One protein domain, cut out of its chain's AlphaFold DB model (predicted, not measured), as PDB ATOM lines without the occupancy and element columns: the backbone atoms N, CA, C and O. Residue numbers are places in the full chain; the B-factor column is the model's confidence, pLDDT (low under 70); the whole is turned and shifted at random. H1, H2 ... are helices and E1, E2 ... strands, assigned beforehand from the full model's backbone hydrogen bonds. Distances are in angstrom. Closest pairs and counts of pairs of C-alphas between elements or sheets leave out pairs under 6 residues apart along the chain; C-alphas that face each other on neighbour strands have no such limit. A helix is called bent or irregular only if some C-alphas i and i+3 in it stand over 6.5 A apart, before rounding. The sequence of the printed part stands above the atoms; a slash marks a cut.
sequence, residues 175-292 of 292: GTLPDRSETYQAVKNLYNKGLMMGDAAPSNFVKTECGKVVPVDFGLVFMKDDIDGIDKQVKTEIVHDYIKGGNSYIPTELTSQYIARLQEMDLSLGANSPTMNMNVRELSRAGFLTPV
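AT A GLANCE: This is residues 175 to 292 of the 292 residues of an uncharacterized protein of Pseudomonas fuscovaginae (UniProt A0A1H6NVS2). The domain has two ends with a small strand pair between them: at one end H1 packs on the short hairpin of E2 and E3, and at the other H2 and the longer H4 meet at a slant, with the short helices H5 and H6 packed on H2. The pair E1 and E4 lies between the two ends, near H1 and H2, and the short H3 joins the ends again by touching H1 just after H2. The printed part has 118 residues, with six named helices and four named strands in the order H1 E1 E2 E3 E4 H2 H3 H4 H5 H6; its two sheets, E1 - E4 and E2 - E3, are both antiparallel. The class is mostly helix, and the whole is compact, with a radius of gyration of the C-alphas of 14.0 A and spans of 45 by 33 by 20 A.

HOW THE PARTS SIT: Start with H1, residues 180 to 192. Next comes E1, residues 195 to 197, where the closest C-alphas to H1 are those of Leu 190 and Met 196, 6.2 A apart. Then look for E2, residues 205 to 207, and E3, residues 213 to 215, which form a hairpin at 155 degrees; N 206 and O 214 are within hydrogen-bond range at 2.9 A. H1 comes nearest to E3 at the C-alphas of Ala 186 and Val 213, 5.8 A apart. E4, residues 221 to 223, is antiparallel to E1 at 146 degrees, and there you find N 196 and O 222 at 2.8 A. Go on to H2, residues 232 to 244, the hub, which touches three other helices. H3, residues 246 to 249, meets H2 only through their link and touches H1, the closest C-alphas being those of Tyr 184 and Tyr 249, 6.2 A apart. H4, residues 252 to 268, is near H3, with 5 pairs of C-alphas within 10 A. With residues 262 to 266 alone it touches residues 235 to 239 of H2, at a steep tilt of 40 degrees, opposite ways; the closest C-alphas are those of Val 239 and Leu 262, 6.0 A apart. H5, residues 274 to 277, touches residues 236 to 240 of H2, closest at the C-alphas of His 240 and Pro 274, 5.6 A apart. H6, residues 280 to 285, touches residues 243 to 244 of H2, about perpendicular at 79 degrees, closest at the C-alphas of Ile 243 and Glu 282, 6.3 A apart. H1 and H2 are apart, as are H4 and H6. Every O i to N i+4 pair is within hydrogen-bond range in H1, H2 and H6, 11 of 13 are in H4, and H3 and H5 are too short for such a pair.

IN THESE COORDINATES: Find C-alpha 180 at (202.067, 213.006, 224.182); from there H1 runs 18.4 A to C-alpha 192. The four strands, three residues each, follow, E1 being 7.0 A long. C-alpha 232 at (206.596, 239.146, 238.264) begins H2, 18.2 A long. H4 is 25.1 A long and irregular, with C-alphas 253 and 256 7.5 A apart. H3 and H5 have four residues each, and H6, 8.5 A long, ends at C-alpha 285, (208.641, 228.341, 217.166).

THE WHOLE: The two C-alphas farthest apart are those of Cys 210 and Ala 271, at 45.9 A. The printed part has no cut and ends at Val 292, the chain's last residue. No link is long; those from E1 to E2 and from E4 to H2 are short, and the others are tight. The mean pLDDT of the printed part is 94.7, and you will find values under 70 at residues 290 to 292.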
ATOM      1  N   GLY A 175     200.883 206.980 239.834       95.38
ATOM      2  CA  GLY A 175     200.695 206.678 238.425       95.38
ATOM      3  C   GLY A 175     201.988 206.664 237.619       95.38
ATOM      4  O   GLY A 175     203.091 206.586 238.162       95.38
ATOM      5  N   THR A 176     201.840 206.734 236.299       96.56
ATOM      6  CA  THR A 176     202.934 206.696 235.320       96.56
ATOM      7  C   THR A 176     203.007 207.992 234.516       96.56
ATOM      8  O   THR A 176     202.094 208.813 234.560       96.56
ATOM      9  N   LEU A 177     204.078 208.181 233.740       96.81
ATOM     10  CA  LEU A 177     204.131 209.284 232.779       96.81
ATOM     11  C   LEU A 177     203.062 209.088 231.691       96.81
ATOM     12  O   LEU A 177     202.959 207.975 231.163       96.81
ATOM     13  N   PRO A 178     202.282 210.127 231.354       98.12
ATOM     14  CA  PRO A 178     201.415 210.086 230.188       98.12
ATOM     15  C   PRO A 178     202.235 210.157 228.898       98.12
ATOM     16  O   PRO A 178     203.343 210.704 228.864       98.12
ATOM     17  N   ASP A 179     201.669 209.651 227.809       97.06
ATOM     18  CA  ASP A 179     202.204 209.913 226.477       97.06
ATOM     19  C   ASP A 179     201.854 211.332 225.980       97.06
ATOM     20  O   ASP A 179     201.212 212.140 226.660       97.06
ATOM     21  N   ARG A 180     202.302 211.678 224.767       95.44
ATOM     22  CA  ARG A 180     202.067 213.006 224.182       95.44
ATOM     23  C   ARG A 180     200.583 213.289 223.927       95.44
ATOM     24  O   ARG A 180     200.144 214.409 224.168       95.44
ATOM     25  N   SER A 181     199.828 212.310 223.436       96.75
ATOM     26  CA  SER A 181     198.396 212.464 223.151       96.75
ATOM     27  C   SER A 181     197.612 212.658 224.447       96.75
ATOM     28  O   SER A 181     196.778 213.554 224.559       96.75
ATOM     29  N   GLU A 182     197.938 211.862 225.458       98.00
ATOM     30  CA  GLU A 182     197.402 211.963 226.810       98.00
ATOM     31  C   GLU A 182     197.717 213.318 227.453       98.00
ATOM     32  O   GLU A 182     196.833 213.954 228.029       98.00
ATOM     33  N   THR A 183     198.943 213.814 227.271       98.25
ATOM     34  CA  THR A 183     199.348 215.155 227.717       98.25
ATOM     35  C   THR A 183     198.512 216.242 227.033       98.25
ATOM     36  O   THR A 183     198.027 217.152 227.700       98.25
ATOM     37  N   TYR A 184     198.252 216.134 225.725       97.94
ATOM     38  CA  TYR A 184     197.440 217.118 224.991       97.94
ATOM     39  C   TYR A 184     196.007 217.168 225.529       97.94
ATOM     40  O   TYR A 184     195.454 218.249 225.743       97.94
ATOM     41  N   GLN A 185     195.414 216.003 225.802       98.00
ATOM     42  CA  GLN A 185     194.087 215.935 226.415       98.00
ATOM     43  C   GLN A 185     194.087 216.508 227.836       98.00
ATOM     44  O   GLN A 185     193.160 217.228 228.204       98.00
ATOM     45  N   ALA A 186     195.137 216.261 228.625       98.19
ATOM     46  CA  ALA A 186     195.278 216.841 229.959       98.19
ATOM     47  C   ALA A 186     195.342 218.376 229.916       98.19
ATOM     48  O   ALA A 186     194.635 219.038 230.674       98.19
ATOM     49  N   VAL A 187     196.111 218.946 228.981       98.50
ATOM     50  CA  VAL A 187     196.187 220.399 228.755       98.50
ATOM     51  C   VAL A 187     194.825 220.968 228.363       98.50
ATOM     52  O   VAL A 187     194.403 221.991 228.900       98.50
ATOM     53  N   LYS A 188     194.084 220.281 227.489       98.19
ATOM     54  CA  LYS A 188     192.724 220.683 227.111       98.19
ATOM     55  C   LYS A 188     191.756 220.653 228.293       98.19
ATOM     56  O   LYS A 188     190.977 221.584 228.481       98.19
ATOM     57  N   ASN A 189     191.835 219.619 229.123       97.25
ATOM     58  CA  ASN A 189     191.026 219.507 230.333       97.25
ATOM     59  C   ASN A 189     191.364 220.601 231.354       97.25
ATOM     60  O   ASN A 189     190.457 221.141 231.988       97.25
ATOM     61  N   LEU A 190     192.645 220.954 231.486       97.75
ATOM     62  CA  LEU A 190     193.102 222.067 232.315       97.75
ATOM     63  C   LEU A 190     192.520 223.396 231.802       97.75
ATOM     64  O   LEU A 190     191.913 224.142 232.572       97.75
ATOM     65  N   TYR A 191     192.581 223.623 230.487       98.25
ATOM     66  CA  TYR A 191     192.007 224.802 229.834       98.25
ATOM     67  C   TYR A 191     190.493 224.920 230.043       98.25
ATOM     68  O   TYR A 191     189.992 225.985 230.413       98.25
ATOM     69  N   ASN A 192     189.757 223.815 229.889       97.00
ATOM     70  CA  ASN A 192     188.311 223.768 230.124       97.00
ATOM     71  C   ASN A 192     187.940 224.075 231.584       97.00
ATOM     72  O   ASN A 192     186.854 224.582 231.853       97.00
ATOM     73  N   LYS A 193     188.860 223.833 232.523       96.50
ATOM     74  CA  LYS A 193     188.740 224.236 233.931       96.50
ATOM     75  C   LYS A 193     189.152 225.689 234.185       96.50
ATOM     76  O   LYS A 193     189.177 226.118 235.333       96.50
ATOM     77  N   GLY A 194     189.481 226.468 233.162       97.38
ATOM     78  CA  GLY A 194     189.926 227.853 233.320       97.38
ATOM     79  C   GLY A 194     191.382 227.995 233.765       97.38
ATOM     80  O   GLY A 194     191.750 229.042 234.289       97.38
ATOM     81  N   LEU A 195     192.197 226.954 233.594       98.31
ATOM     82  CA  LEU A 195     193.602 226.924 233.992       98.31
ATOM     83  C   LEU A 195     194.498 226.707 232.766       98.31
ATOM     84  O   LEU A 195     194.128 226.031 231.813       98.31
ATOM     85  N   MET A 196     195.702 227.255 232.797       98.44
ATOM     86  CA  MET A 196     196.728 227.106 231.764       98.44
ATOM     87  C   MET A 196     198.051 226.723 232.425       98.44
ATOM     88  O   MET A 196     198.208 226.893 233.631       98.44
ATOM     89  N   MET A 197     199.001 226.190 231.659       98.38
ATOM     90  CA  MET A 197     200.310 225.762 232.167       98.38
ATOM     91  C   MET A 197     201.415 226.198 231.205       98.38
ATOM     92  O   MET A 197     201.359 225.855 230.026       98.38
ATOM     93  N   GLY A 198     202.400 226.951 231.705       97.38
ATOM     94  CA  GLY A 198     203.534 227.441 230.912       97.38
ATOM     95  C   GLY A 198     204.460 226.317 230.440       97.38
ATOM     96  O   GLY A 198     204.844 226.289 229.276       97.38
ATOM     97  N   ASP A 199     204.742 225.345 231.310       96.25
ATOM     98  CA  ASP A 199     205.547 224.160 230.994       96.25
ATOM     99  C   ASP A 199     204.683 222.892 230.981       96.25
ATOM    100  O   ASP A 199     204.593 222.161 231.962       96.25
ATOM    101  N   ALA A 200     203.999 222.633 229.868       96.75
ATOM    102  CA  ALA A 200     203.081 221.501 229.740       96.75
ATOM    103  C   ALA A 200     203.767 220.162 229.388       96.75
ATOM    104  O   ALA A 200     203.148 219.288 228.782       96.75
ATOM    105  N   ALA A 201     205.045 219.981 229.731       95.81
ATOM    106  CA  ALA A 201     205.757 218.734 229.462       95.81
ATOM    107  C   ALA A 201     205.140 217.527 230.211       95.81
ATOM    108  O   ALA A 201     204.674 217.686 231.340       95.81
ATOM    109  N   PRO A 202     205.204 216.294 229.660       97.12
ATOM    110  CA  PRO A 202     204.633 215.095 230.283       97.12
ATOM    111  C   PRO A 202     205.139 214.825 231.704       97.12
ATOM    112  O   PRO A 202     204.422 214.248 232.511       97.12
ATOM    113  N   SER A 203     206.356 215.270 232.035       94.75
ATOM    114  CA  SER A 203     206.937 215.162 233.379       94.75
ATOM    115  C   SER A 203     206.195 215.960 234.454       94.75
ATOM    116  O   SER A 203     206.385 215.684 235.635       94.75
ATOM    117  N   ASN A 204     205.363 216.926 234.061       97.00
ATOM    118  CA  ASN A 204     204.557 217.742 234.971       97.00
ATOM    119  C   ASN A 204     203.142 217.171 235.166       97.00
ATOM    120  O   ASN A 204     202.312 217.782 235.845       97.00
ATOM    121  N   PHE A 205     202.879 215.981 234.616       98.06
ATOM    122  CA  PHE A 205     201.625 215.247 234.722       98.06
ATOM    123  C   PHE A 205     201.858 213.803 235.179       98.06
ATOM    124  O   PHE A 205     202.937 213.235 235.024       98.06
ATOM    125  N   VAL A 206     200.801 213.190 235.705       97.62
ATOM    126  CA  VAL A 206     200.742 211.764 236.034       97.62
ATOM    127  C   VAL A 206     199.464 211.172 235.460       97.62
ATOM    128  O   VAL A 206     198.382 211.734 235.626       97.62
ATOM    129  N   LYS A 207     199.591 210.018 234.804       98.06
ATOM    130  CA  LYS A 207     198.489 209.138 234.425       98.06
ATOM    131  C   LYS A 207     198.230 208.146 235.554       98.06
ATOM    132  O   LYS A 207     199.077 207.301 235.836       98.06
ATOM    133  N   THR A 208     197.068 208.238 236.182       96.31
ATOM    134  CA  THR A 208     196.635 207.318 237.235       96.31
ATOM    135  C   THR A 208     196.306 205.936 236.671       96.31
ATOM    136  O   THR A 208     196.112 205.762 235.466       96.31
ATOM    137  N   GLU A 209     196.170 204.944 237.551       93.50
ATOM    138  CA  GLU A 209     195.772 203.580 237.177       93.50
ATOM    139  C   GLU A 209     194.422 203.531 236.439       93.50
ATOM    140  O   GLU A 209     194.263 202.777 235.481       93.50
ATOM    141  N   CYS A 210     193.474 204.407 236.794       92.44
ATOM    142  CA  CYS A 210     192.192 204.534 236.093       92.44
ATOM    143  C   CYS A 210     192.276 205.289 234.750       92.44
ATOM    144  O   CYS A 210     191.249 205.592 234.146       92.44
ATOM    145  N   GLY A 211     193.483 205.612 234.276       93.25
ATOM    146  CA  GLY A 211     193.730 206.251 232.982       93.25
ATOM    147  C   GLY A 211     193.536 207.767 232.964       93.25
ATOM    148  O   GLY A 211     193.668 208.384 231.908       93.25
ATOM    149  N   LYS A 212     193.248 208.393 234.109       95.44
ATOM    150  CA  LYS A 212     193.094 209.846 234.214       95.44
ATOM    151  C   LYS A 212     194.460 210.515 234.277       95.44
ATOM    152  O   LYS A 212     195.314 210.107 235.054       95.44
ATOM    153  N   VAL A 213     194.646 211.589 233.516       98.06
ATOM    154  CA  VAL A 213     195.889 212.370 233.528       98.06
ATOM    155  C   VAL A 213     195.672 213.662 234.305       98.06
ATOM    156  O   VAL A 213     194.760 214.424 233.984       98.06
ATOM    157  N   VAL A 214     196.490 213.902 235.329       96.81
ATOM    158  CA  VAL A 214     196.381 215.071 236.216       96.81
ATOM    159  C   VAL A 214     197.731 215.779 236.370       96.81
ATOM    160  O   VAL A 214     198.767 215.115 236.321       96.81
ATOM    161  N   PRO A 215     197.754 217.114 236.538       97.31
ATOM    162  CA  PRO A 215     198.979 217.854 236.818       97.31
ATOM    163  C   PRO A 215     199.534 217.515 238.208       97.31
ATOM    164  O   PRO A 215     198.776 217.264 239.147       97.31
ATOM    165  N   VAL A 216     200.861 217.541 238.334       95.44
ATOM    166  CA  VAL A 216     201.580 217.328 239.605       95.44
ATOM    167  C   VAL A 216     202.604 218.421 239.929       95.44
ATOM    168  O   VAL A 216     202.978 218.559 241.093       95.44
ATOM    169  N   ASP A 217     203.026 219.227 238.948       94.81
ATOM    170  CA  ASP A 217     203.754 220.484 239.185       94.81
ATOM    171  C   ASP A 217     202.835 221.665 238.854       94.81
ATOM    172  O   ASP A 217     202.437 221.866 237.708       94.81
ATOM    173  N   PHE A 218     202.482 222.443 239.877       97.06
ATOM    174  CA  PHE A 218     201.559 223.573 239.758       97.06
ATOM    175  C   PHE A 218     202.271 224.922 239.679       97.06
ATOM    176  O   PHE A 218     201.622 225.960 239.573       97.06
ATOM    177  N   GLY A 219     203.605 224.941 239.736       95.94
ATOM    178  CA  GLY A 219     204.342 226.187 239.907       95.94
ATOM    179  C   GLY A 219     204.284 227.115 238.696       95.94
ATOM    180  O   GLY A 219     204.463 228.313 238.867       95.94
ATOM    181  N   LEU A 220     204.005 226.575 237.505       97.19
ATOM    182  CA  LEU A 220     203.793 227.339 236.266       97.19
ATOM    183  C   LEU A 220     202.364 227.182 235.722       97.19
ATOM    184  O   LEU A 220     202.112 227.441 234.545       97.19
ATOM    185  N   VAL A 221     201.434 226.735 236.570       98.31
ATOM    186  CA  VAL A 221     199.996 226.779 236.282       98.31
ATOM    187  C   VAL A 221     199.488 228.185 236.584       98.31
ATOM    188  O   VAL A 221     200.008 228.854 237.472       98.31
ATOM    189  N   PHE A 222     198.499 228.668 235.843       98.25
ATOM    190  CA  PHE A 222     197.889 229.974 236.073       98.25
ATOM    191  C   PHE A 222     196.428 229.996 235.626       98.25
ATOM    192  O   PHE A 222     195.993 229.165 234.830       98.25
ATOM    193  N   MET A 223     195.657 230.947 236.152       97.31
ATOM    194  CA  MET A 223     194.282 231.179 235.717       97.31
ATOM    195  C   MET A 223     194.277 231.781 234.318       97.31
ATOM    196  O   MET A 223     195.005 232.733 234.053       97.31
ATOM    197  N   LYS A 224     193.420 231.268 233.432       94.69
ATOM    198  CA  LYS A 224     193.332 231.795 232.065       94.69
ATOM    199  C   LYS A 224     192.867 233.262 232.031       94.69
ATOM    200  O   LYS A 224     193.272 233.992 231.136       94.69
ATOM    201  N   ASP A 225     192.042 233.675 232.998       92.38
ATOM    202  CA  ASP A 225     191.364 234.982 233.013       92.38
ATOM    203  C   ASP A 225     191.982 235.983 234.010       92.38
ATOM    204  O   ASP A 225     191.578 237.140 234.034       92.38
ATOM    205  N   ASP A 226     192.960 235.566 234.822       91.50
ATOM    206  CA  ASP A 226     193.625 236.428 235.808       91.50
ATOM    207  C   ASP A 226     195.141 236.241 235.743       91.50
ATOM    208  O   ASP A 226     195.711 235.308 236.319       91.50
ATOM    209  N   ILE A 227     195.783 237.151 235.012       93.25
ATOM    210  CA  ILE A 227     197.240 237.251 234.944       93.25
ATOM    211  C   ILE A 227     197.780 238.407 235.788       93.25
ATOM    212  O   ILE A 227     198.974 238.431 236.072       93.25
ATOM    213  N   ASP A 228     196.954 239.364 236.204       90.50
ATOM    214  CA  ASP A 228     197.417 240.568 236.901       90.50
ATOM    215  C   ASP A 228     197.834 240.270 238.340       90.50
ATOM    216  O   ASP A 228     198.824 240.829 238.814       90.50
ATOM    217  N   GLY A 229     197.162 239.317 238.995       87.94
ATOM    218  CA  GLY A 229     197.492 238.866 240.348       87.94
ATOM    219  C   GLY A 229     198.746 237.987 240.465       87.94
ATOM    220  O   GLY A 229     199.047 237.498 241.553       87.94
ATOM    221  N   ILE A 230     199.471 237.738 239.370       94.94
ATOM    222  CA  ILE A 230     200.643 236.850 239.357       94.94
ATOM    223  C   ILE A 230     201.924 237.657 239.606       94.94
ATOM    224  O   ILE A 230     202.185 238.652 238.923       94.94
ATOM    225  N   ASP A 231     202.756 237.195 240.547       94.94
ATOM    226  CA  ASP A 231     204.066 237.797 240.820       94.94
ATOM    227  C   ASP A 231     204.944 237.849 239.560       94.94
ATOM    228  O   ASP A 231     204.933 236.941 238.723       94.94
ATOM    229  N   LYS A 232     205.753 238.907 239.444       95.25
ATOM    230  CA  LYS A 232     206.596 239.146 238.264       95.25
ATOM    231  C   LYS A 232     207.544 237.982 237.992       95.25
ATOM    232  O   LYS A 232     207.711 237.617 236.835       95.25
ATOM    233  N   GLN A 233     208.128 237.372 239.025       94.31
ATOM    234  CA  GLN A 233     209.039 236.243 238.836       94.31
ATOM    235  C   GLN A 233     208.311 235.025 238.261       94.31
ATOM    236  O   GLN A 233     208.818 234.379 237.348       94.31
ATOM    237  N   VAL A 234     207.101 234.739 238.750       96.44
ATOM    238  CA  VAL A 234     206.280 233.631 238.244       96.44
ATOM    239  C   VAL A 234     205.885 233.877 236.788       96.44
ATOM    240  O   VAL A 234     206.016 232.978 235.963       96.44
ATOM    241  N   LYS A 235     205.470 235.104 236.442       97.69
ATOM    242  CA  LYS A 235     205.184 235.495 235.051       97.69
ATOM    243  C   LYS A 235     206.387 235.268 234.133       97.69
ATOM    244  O   LYS A 235     206.245 234.668 233.069       97.69
ATOM    245  N   THR A 236     207.568 235.717 234.562       96.75
ATOM    246  CA  THR A 236     208.826 235.524 233.832       96.75
ATOM    247  C   THR A 236     209.090 234.043 233.576       96.75
ATOM    248  O   THR A 236     209.374 233.673 232.440       96.75
ATOM    249  N   GLU A 237     208.959 233.184 234.593       96.12
ATOM    250  CA  GLU A 237     209.172 231.736 234.458       96.12
ATOM    251  C   GLU A 237     208.133 231.077 233.534       96.12
ATOM    252  O   GLU A 237     208.506 230.290 232.665       96.12
ATOM    253  N   ILE A 238     206.850 231.444 233.651       98.06
ATOM    254  CA  ILE A 238     205.768 230.927 232.793       98.06
ATOM    255  C   ILE A 238     206.057 231.214 231.316       98.06
ATOM    256  O   ILE A 238     206.013 230.301 230.488       98.06
ATOM    257  N   VAL A 239     206.347 232.475 230.979       98.06
ATOM    258  CA  VAL A 239     206.625 232.883 229.593       98.06
ATOM    259  C   VAL A 239     207.921 232.242 229.101       98.06
ATOM    260  O   VAL A 239     207.968 231.717 227.987       98.06
ATOM    261  N   HIS A 240     208.965 232.242 229.933       97.38
ATOM    262  CA  HIS A 240     210.258 231.679 229.571       97.38
ATOM    263  C   HIS A 240     210.157 230.188 229.216       97.38
ATOM    264  O   HIS A 240     210.562 229.782 228.121       97.38
ATOM    265  N   ASP A 241     209.586 229.373 230.102       97.00
ATOM    266  CA  ASP A 241     209.565 227.918 229.929       97.00
ATOM    267  C   ASP A 241     208.599 227.484 228.823       97.00
ATOM    268  O   ASP A 241     208.891 226.545 228.067       97.00
ATOM    269  N   TYR A 242     207.519 228.245 228.613       98.06
ATOM    270  CA  TYR A 242     206.675 228.077 227.435       98.06
ATOM    271  C   TYR A 242     207.482 228.203 226.140       98.06
ATOM    272  O   TYR A 242     207.404 227.325 225.273       98.06
ATOM    273  N   ILE A 243     208.295 229.256 225.999       96.75
ATOM    274  CA  ILE A 243     209.075 229.489 224.775       96.75
ATOM    275  C   ILE A 243     210.199 228.446 224.625       96.75
ATOM    276  O   ILE A 243     210.460 227.944 223.519       96.75
ATOM    277  N   LYS A 244     210.840 228.050 225.732       95.38
ATOM    278  CA  LYS A 244     211.927 227.061 225.713       95.38
ATOM    279  C   LYS A 244     211.471 225.650 225.349       95.38
ATOM    280  O   LYS A 244     212.224 224.943 224.671       95.38
ATOM    281  N   GLY A 245     210.244 225.257 225.681       94.38
ATOM    282  CA  GLY A 245     209.745 223.934 225.298       94.38
ATOM    283  C   GLY A 245     208.267 223.668 225.550       94.38
ATOM    284  O   GLY A 245     207.692 222.856 224.825       94.38
ATOM    285  N   GLY A 246     207.638 224.365 226.501       95.62
ATOM    286  CA  GLY A 246     206.244 224.117 226.879       95.62
ATOM    287  C   GLY A 246     205.259 224.201 225.706       95.62
ATOM    288  O   GLY A 246     204.349 223.378 225.612       95.62
ATOM    289  N   ASN A 247     205.506 225.098 224.742       96.00
ATOM    290  CA  ASN A 247     204.698 225.250 223.522       96.00
ATOM    291  C   ASN A 247     204.499 223.947 222.726       96.00
ATOM    292  O   ASN A 247     203.460 223.759 222.101       96.00
ATOM    293  N   SER A 248     205.455 223.013 222.774       96.12
ATOM    294  CA  SER A 248     205.380 221.759 222.010       96.12
ATOM    295  C   SER A 248     204.297 220.802 222.521       96.12
ATOM    296  O   SER A 248     203.959 219.827 221.834       96.12
ATOM    297  N   TYR A 249     203.751 221.076 223.709       96.88
ATOM    298  CA  TYR A 249     202.716 220.276 224.354       96.88
ATOM    299  C   TYR A 249     201.332 220.921 224.375       96.88
ATOM    300  O   TYR A 249     200.397 220.351 224.933       96.88
ATOM    301  N   ILE A 250     201.181 222.082 223.735       97.56
ATOM    302  CA  ILE A 250     199.888 222.749 223.630       97.56
ATOM    303  C   ILE A 250     199.131 222.211 222.408       97.56
ATOM    304  O   ILE A 250     199.691 222.194 221.309       97.56
ATOM    305  N   PRO A 251     197.865 221.779 222.566       96.62
ATOM    306  CA  PRO A 251     197.021 221.406 221.438       96.62
ATOM    307  C   PRO A 251     196.899 222.552 220.427       96.62
ATOM    308  O   PRO A 251     196.767 223.722 220.805       96.62
ATOM    309  N   THR A 252     196.920 222.227 219.134       94.44
ATOM    310  CA  THR A 252     196.881 223.228 218.057       94.44
ATOM    311  C   THR A 252     195.655 224.134 218.168       94.44
ATOM    312  O   THR A 252     195.767 225.340 217.964       94.44
ATOM    313  N   GLU A 253     194.508 223.593 218.582       96.38
ATOM    314  CA  GLU A 253     193.275 224.364 218.761       96.38
ATOM    315  C   GLU A 253     193.318 225.386 219.912       96.38
ATOM    316  O   GLU A 253     192.471 226.275 219.955       96.38
ATOM    317  N   LEU A 254     194.285 225.268 220.834       97.56
ATOM    318  CA  LEU A 254     194.471 226.177 221.974       97.56
ATOM    319  C   LEU A 254     195.633 227.159 221.786       97.56
ATOM    320  O   LEU A 254     195.850 228.038 222.621       97.56
ATOM    321  N   THR A 255     196.407 227.013 220.709       95.62
ATOM    322  CA  THR A 255     197.662 227.753 220.523       95.62
ATOM    323  C   THR A 255     197.442 229.266 220.510       95.62
ATOM    324  O   THR A 255     198.155 229.993 221.198       95.62
ATOM    325  N   SER A 256     196.420 229.761 219.806       95.44
ATOM    326  CA  SER A 256     196.132 231.201 219.742       95.44
ATOM    327  C   SER A 256     195.746 231.787 221.104       95.44
ATOM    328  O   SER A 256     196.163 232.893 221.439       95.44
ATOM    329  N   GLN A 257     194.989 231.043 221.911       96.75
ATOM    330  CA  GLN A 257     194.573 231.462 223.249       96.75
ATOM    331  C   GLN A 257     195.770 231.495 224.205       96.75
ATOM    332  O   GLN A 257     195.899 232.435 224.988       96.75
ATOM    333  N   TYR A 258     196.670 230.511 224.102       97.56
ATOM    334  CA  TYR A 258     197.946 230.500 224.822       97.56
ATOM    335  C   TYR A 258     198.813 231.702 224.473       97.56
ATOM    336  O   TYR A 258     199.200 232.449 225.371       97.56
ATOM    337  N   ILE A 259     199.067 231.926 223.185       96.00
ATOM    338  CA  ILE A 259     199.910 233.033 222.725       96.00
ATOM    339  C   ILE A 259     199.343 234.375 223.193       96.00
ATOM    340  O   ILE A 259     200.094 235.171 223.744       96.00
ATOM    341  N   ALA A 260     198.031 234.603 223.063       95.75
ATOM    342  CA  ALA A 260     197.414 235.860 223.484       95.75
ATOM    343  C   ALA A 260     197.660 236.163 224.974       95.75
ATOM    344  O   ALA A 260     198.118 237.251 225.318       95.75
ATOM    345  N   ARG A 261     197.412 235.193 225.865       96.69
ATOM    346  CA  ARG A 261     197.631 235.380 227.311       96.69
ATOM    347  C   ARG A 261     199.112 235.546 227.654       96.69
ATOM    348  O   ARG A 261     199.461 236.366 228.499       96.69
ATOM    349  N   LEU A 262     199.989 234.782 227.006       97.38
ATOM    350  CA  LEU A 262     201.428 234.833 227.266       97.38
ATOM    351  C   LEU A 262     202.070 236.120 226.734       97.38
ATOM    352  O   LEU A 262     202.981 236.634 227.372       97.38
ATOM    353  N   GLN A 263     201.579 236.673 225.623       96.12
ATOM    354  CA  GLN A 263     201.995 237.986 225.127       96.12
ATOM    355  C   GLN A 263     201.546 239.108 226.063       96.12
ATOM    356  O   GLN A 263     202.345 239.982 226.376       96.12
ATOM    357  N   GLU A 264     200.309 239.076 226.566       96.31
ATOM    358  CA  GLU A 264     199.854 240.041 227.582       96.31
ATOM    359  C   GLU A 264     200.716 239.966 228.851       96.31
ATOM    360  O   GLU A 264     201.151 240.991 229.384       96.31
ATOM    361  N   MET A 265     201.030 238.746 229.299       96.81
ATOM    362  CA  MET A 265     201.910 238.512 230.439       96.81
ATOM    363  C   MET A 265     203.321 239.065 230.194       96.81
ATOM    364  O   MET A 265     203.829 239.805 231.037       96.81
ATOM    365  N   ASP A 266     203.923 238.758 229.044       96.94
ATOM    366  CA  ASP A 266     205.255 239.221 228.645       96.94
ATOM    367  C   ASP A 266     205.335 240.751 228.546       96.94
ATOM    368  O   ASP A 266     206.235 241.369 229.113       96.94
ATOM    369  N   LEU A 267     204.333 241.384 227.926       95.44
ATOM    370  CA  LEU A 267     204.233 242.842 227.835       95.44
ATOM    371  C   LEU A 267     204.163 243.496 229.223       95.44
ATOM    372  O   LEU A 267     204.807 244.522 229.453       95.44
ATOM    373  N   SER A 268     203.440 242.890 230.174       96.38
ATOM    374  CA  SER A 268     203.319 243.410 231.547       96.38
ATOM    375  C   SER A 268     204.639 243.406 232.336       96.38
ATOM    376  O   SER A 268     204.768 244.114 233.337       96.38
ATOM    377  N   LEU A 269     205.639 242.633 231.890       96.06
ATOM    378  CA  LEU A 269     206.954 242.552 232.529       96.06
ATOM    379  C   LEU A 269     207.887 243.706 232.139       96.06
ATOM    380  O   LEU A 269     208.869 243.956 232.848       96.06
ATOM    381  N   GLY A 270     207.593 244.423 231.048       94.56
ATOM    382  CA  GLY A 270     208.411 245.529 230.550       94.56
ATOM    383  C   GLY A 270     209.874 245.119 230.368       94.56
ATOM    384  O   GLY A 270     210.181 244.162 229.663       94.56
ATOM    385  N   ALA A 271     210.789 245.801 231.062       92.81
ATOM    386  CA  ALA A 271     212.225 245.522 230.991       92.81
ATOM    387  C   ALA A 271     212.639 244.117 231.493       92.81
ATOM    388  O   ALA A 271     213.775 243.706 231.277       92.81
ATOM    389  N   ASN A 272     211.742 243.376 232.151       91.88
ATOM    390  CA  ASN A 272     211.993 242.002 232.598       91.88
ATOM    391  C   ASN A 272     211.409 240.942 231.652       91.88
ATOM    392  O   ASN A 272     211.407 239.762 231.996       91.88
ATOM    393  N   SER A 273     210.885 241.347 230.493       95.81
ATOM    394  CA  SER A 273     210.323 240.440 229.492       95.81
ATOM    395  C   SER A 273     211.343 239.366 229.064       95.81
ATOM    396  O   SER A 273     212.451 239.704 228.624       95.81
ATOM    397  N   PRO A 274     210.989 238.066 229.151       94.81
ATOM    398  CA  PRO A 274     211.820 236.991 228.619       94.81
ATOM    399  C   PRO A 274     212.110 237.115 227.124       94.81
ATOM    400  O   PRO A 274     213.202 236.744 226.694       94.81
ATOM    401  N   THR A 275     211.173 237.644 226.330       95.00
ATOM    402  CA  THR A 275     211.312 237.669 224.866       95.00
ATOM    403  C   THR A 275     212.468 238.549 224.395       95.00
ATOM    404  O   THR A 275     213.112 238.215 223.401       95.00
ATOM    405  N   MET A 276     212.823 239.593 225.152       92.31
ATOM    406  CA  MET A 276     213.966 240.467 224.848       92.31
ATOM    407  C   MET A 276     215.321 239.743 224.855       92.31
ATOM    408  O   MET A 276     216.269 240.215 224.233       92.31
ATOM    409  N   ASN A 277     215.421 238.606 225.551       90.69
ATOM    410  CA  ASN A 277     216.659 237.838 225.703       90.69
ATOM    411  C   ASN A 277     216.631 236.499 224.947       90.69
ATOM    412  O   ASN A 277     217.505 235.652 225.144       90.69
ATOM    413  N   MET A 278     215.626 236.278 224.098       93.75
ATOM    414  CA  MET A 278     215.457 235.039 223.343       93.75
ATOM    415  C   MET A 278     215.789 235.221 221.871       93.75
ATOM    416  O   MET A 278     215.608 236.287 221.287       93.75
ATOM    417  N   ASN A 279     216.284 234.154 221.246       93.38
ATOM    418  CA  ASN A 279     216.607 234.216 219.827       93.38
ATOM    419  C   ASN A 279     215.341 234.096 218.962       93.38
ATOM    420  O   ASN A 279     214.347 233.478 219.345       93.38
ATOM    421  N   VAL A 280     215.413 234.638 217.743       92.94
ATOM    422  CA  VAL A 280     214.294 234.675 216.783       92.94
ATOM    423  C   VAL A 280     213.709 233.286 216.507       92.94
ATOM    424  O   VAL A 280     212.499 233.147 216.350       92.94
ATOM    425  N   ARG A 281     214.542 232.237 216.484       92.62
ATOM    426  CA  ARG A 281     214.083 230.864 216.228       92.62
ATOM    427  C   ARG A 281     213.216 230.338 217.371       92.62
ATOM    428  O   ARG A 281     212.200 229.701 217.110       92.62
ATOM    429  N   GLU A 282     213.608 230.593 218.617       93.81
ATOM    430  CA  GLU A 282     212.826 230.222 219.801       93.81
ATOM    431  C   GLU A 282     211.475 230.940 219.809       93.81
ATOM    432  O   GLU A 282     210.441 230.291 219.959       93.81
ATOM    433  N   LEU A 283     211.486 232.250 219.554       94.44
ATOM    434  CA  LEU A 283     210.283 233.080 219.515       94.44
ATOM    435  C   LEU A 283     209.325 232.675 218.387       94.44
ATOM    436  O   LEU A 283     208.126 232.530 218.619       94.44
ATOM    437  N   SER A 284     209.843 232.440 217.178       92.81
ATOM    438  CA  SER A 284     209.031 232.008 216.036       92.81
ATOM    439  C   SER A 284     208.398 230.637 216.280       92.81
ATOM    440  O   SER A 284     207.197 230.469 216.081       92.81
ATOM    441  N   ARG A 285     209.163 229.672 216.813       92.69
ATOM    442  CA  ARG A 285     208.641 228.341 217.166       92.69
ATOM    443  C   ARG A 285     207.528 228.410 218.214       92.69
ATOM    444  O   ARG A 285     206.580 227.641 218.134       92.69
ATOM    445  N   ALA A 286     207.645 229.312 219.186       92.81
ATOM    446  CA  ALA A 286     206.644 229.500 220.234       92.81
ATOM    447  C   ALA A 286     205.422 230.329 219.785       92.81
ATOM    448  O   ALA A 286     204.486 230.498 220.566       92.81
ATOM    449  N   GLY A 287     205.426 230.847 218.549       91.44
ATOM    450  CA  GLY A 287     204.347 231.661 217.988       91.44
ATOM    451  C   GLY A 287     204.366 233.134 218.409       91.44
ATOM    452  O   GLY A 287     203.396 233.845 218.171       91.44
ATOM    453  N   PHE A 288     205.460 233.611 219.012       90.56
ATOM    454  CA  PHE A 288     205.638 235.021 219.387       90.56
ATOM    455  C   PHE A 288     206.037 235.911 218.207       90.56
ATOM    456  O   PHE A 288     205.837 237.122 218.257       90.56
ATOM    457  N   LEU A 289     206.588 235.317 217.150       87.44
ATOM    458  CA  LEU A 289     206.897 235.984 215.890       87.44
ATOM    459  C   LEU A 289     206.254 235.192 214.756       87.44
ATOM    460  O   LEU A 289     206.400 233.969 214.693       87.44
ATOM    461  N   THR A 290     205.582 235.878 213.836       66.38
ATOM    462  CA  THR A 290     205.180 235.266 212.568       66.38
ATOM    463  C   THR A 290     206.432 234.826 211.807       66.38
ATOM    464  O   THR A 290     207.368 235.623 211.703       66.38
ATOM    465  N   PRO A 291     206.490 233.580 211.301       52.72
ATOM    466  CA  PRO A 291     207.587 233.167 210.442       52.72
ATOM    467  C   PRO A 291     207.630 234.086 209.216       52.72
ATOM    468  O   PRO A 291     206.596 234.322 208.588       52.72
ATOM    469  N   VAL A 292     208.816 234.643 208.953       43.12
ATOM    470  CA  VAL A 292     209.123 235.434 207.752       43.12
ATOM    471  C   VAL A 292     209.266 234.497 206.561       43.12
ATOM    472  O   VAL A 292     209.914 233.439 206.742       43.12
TER     473      VAL A 292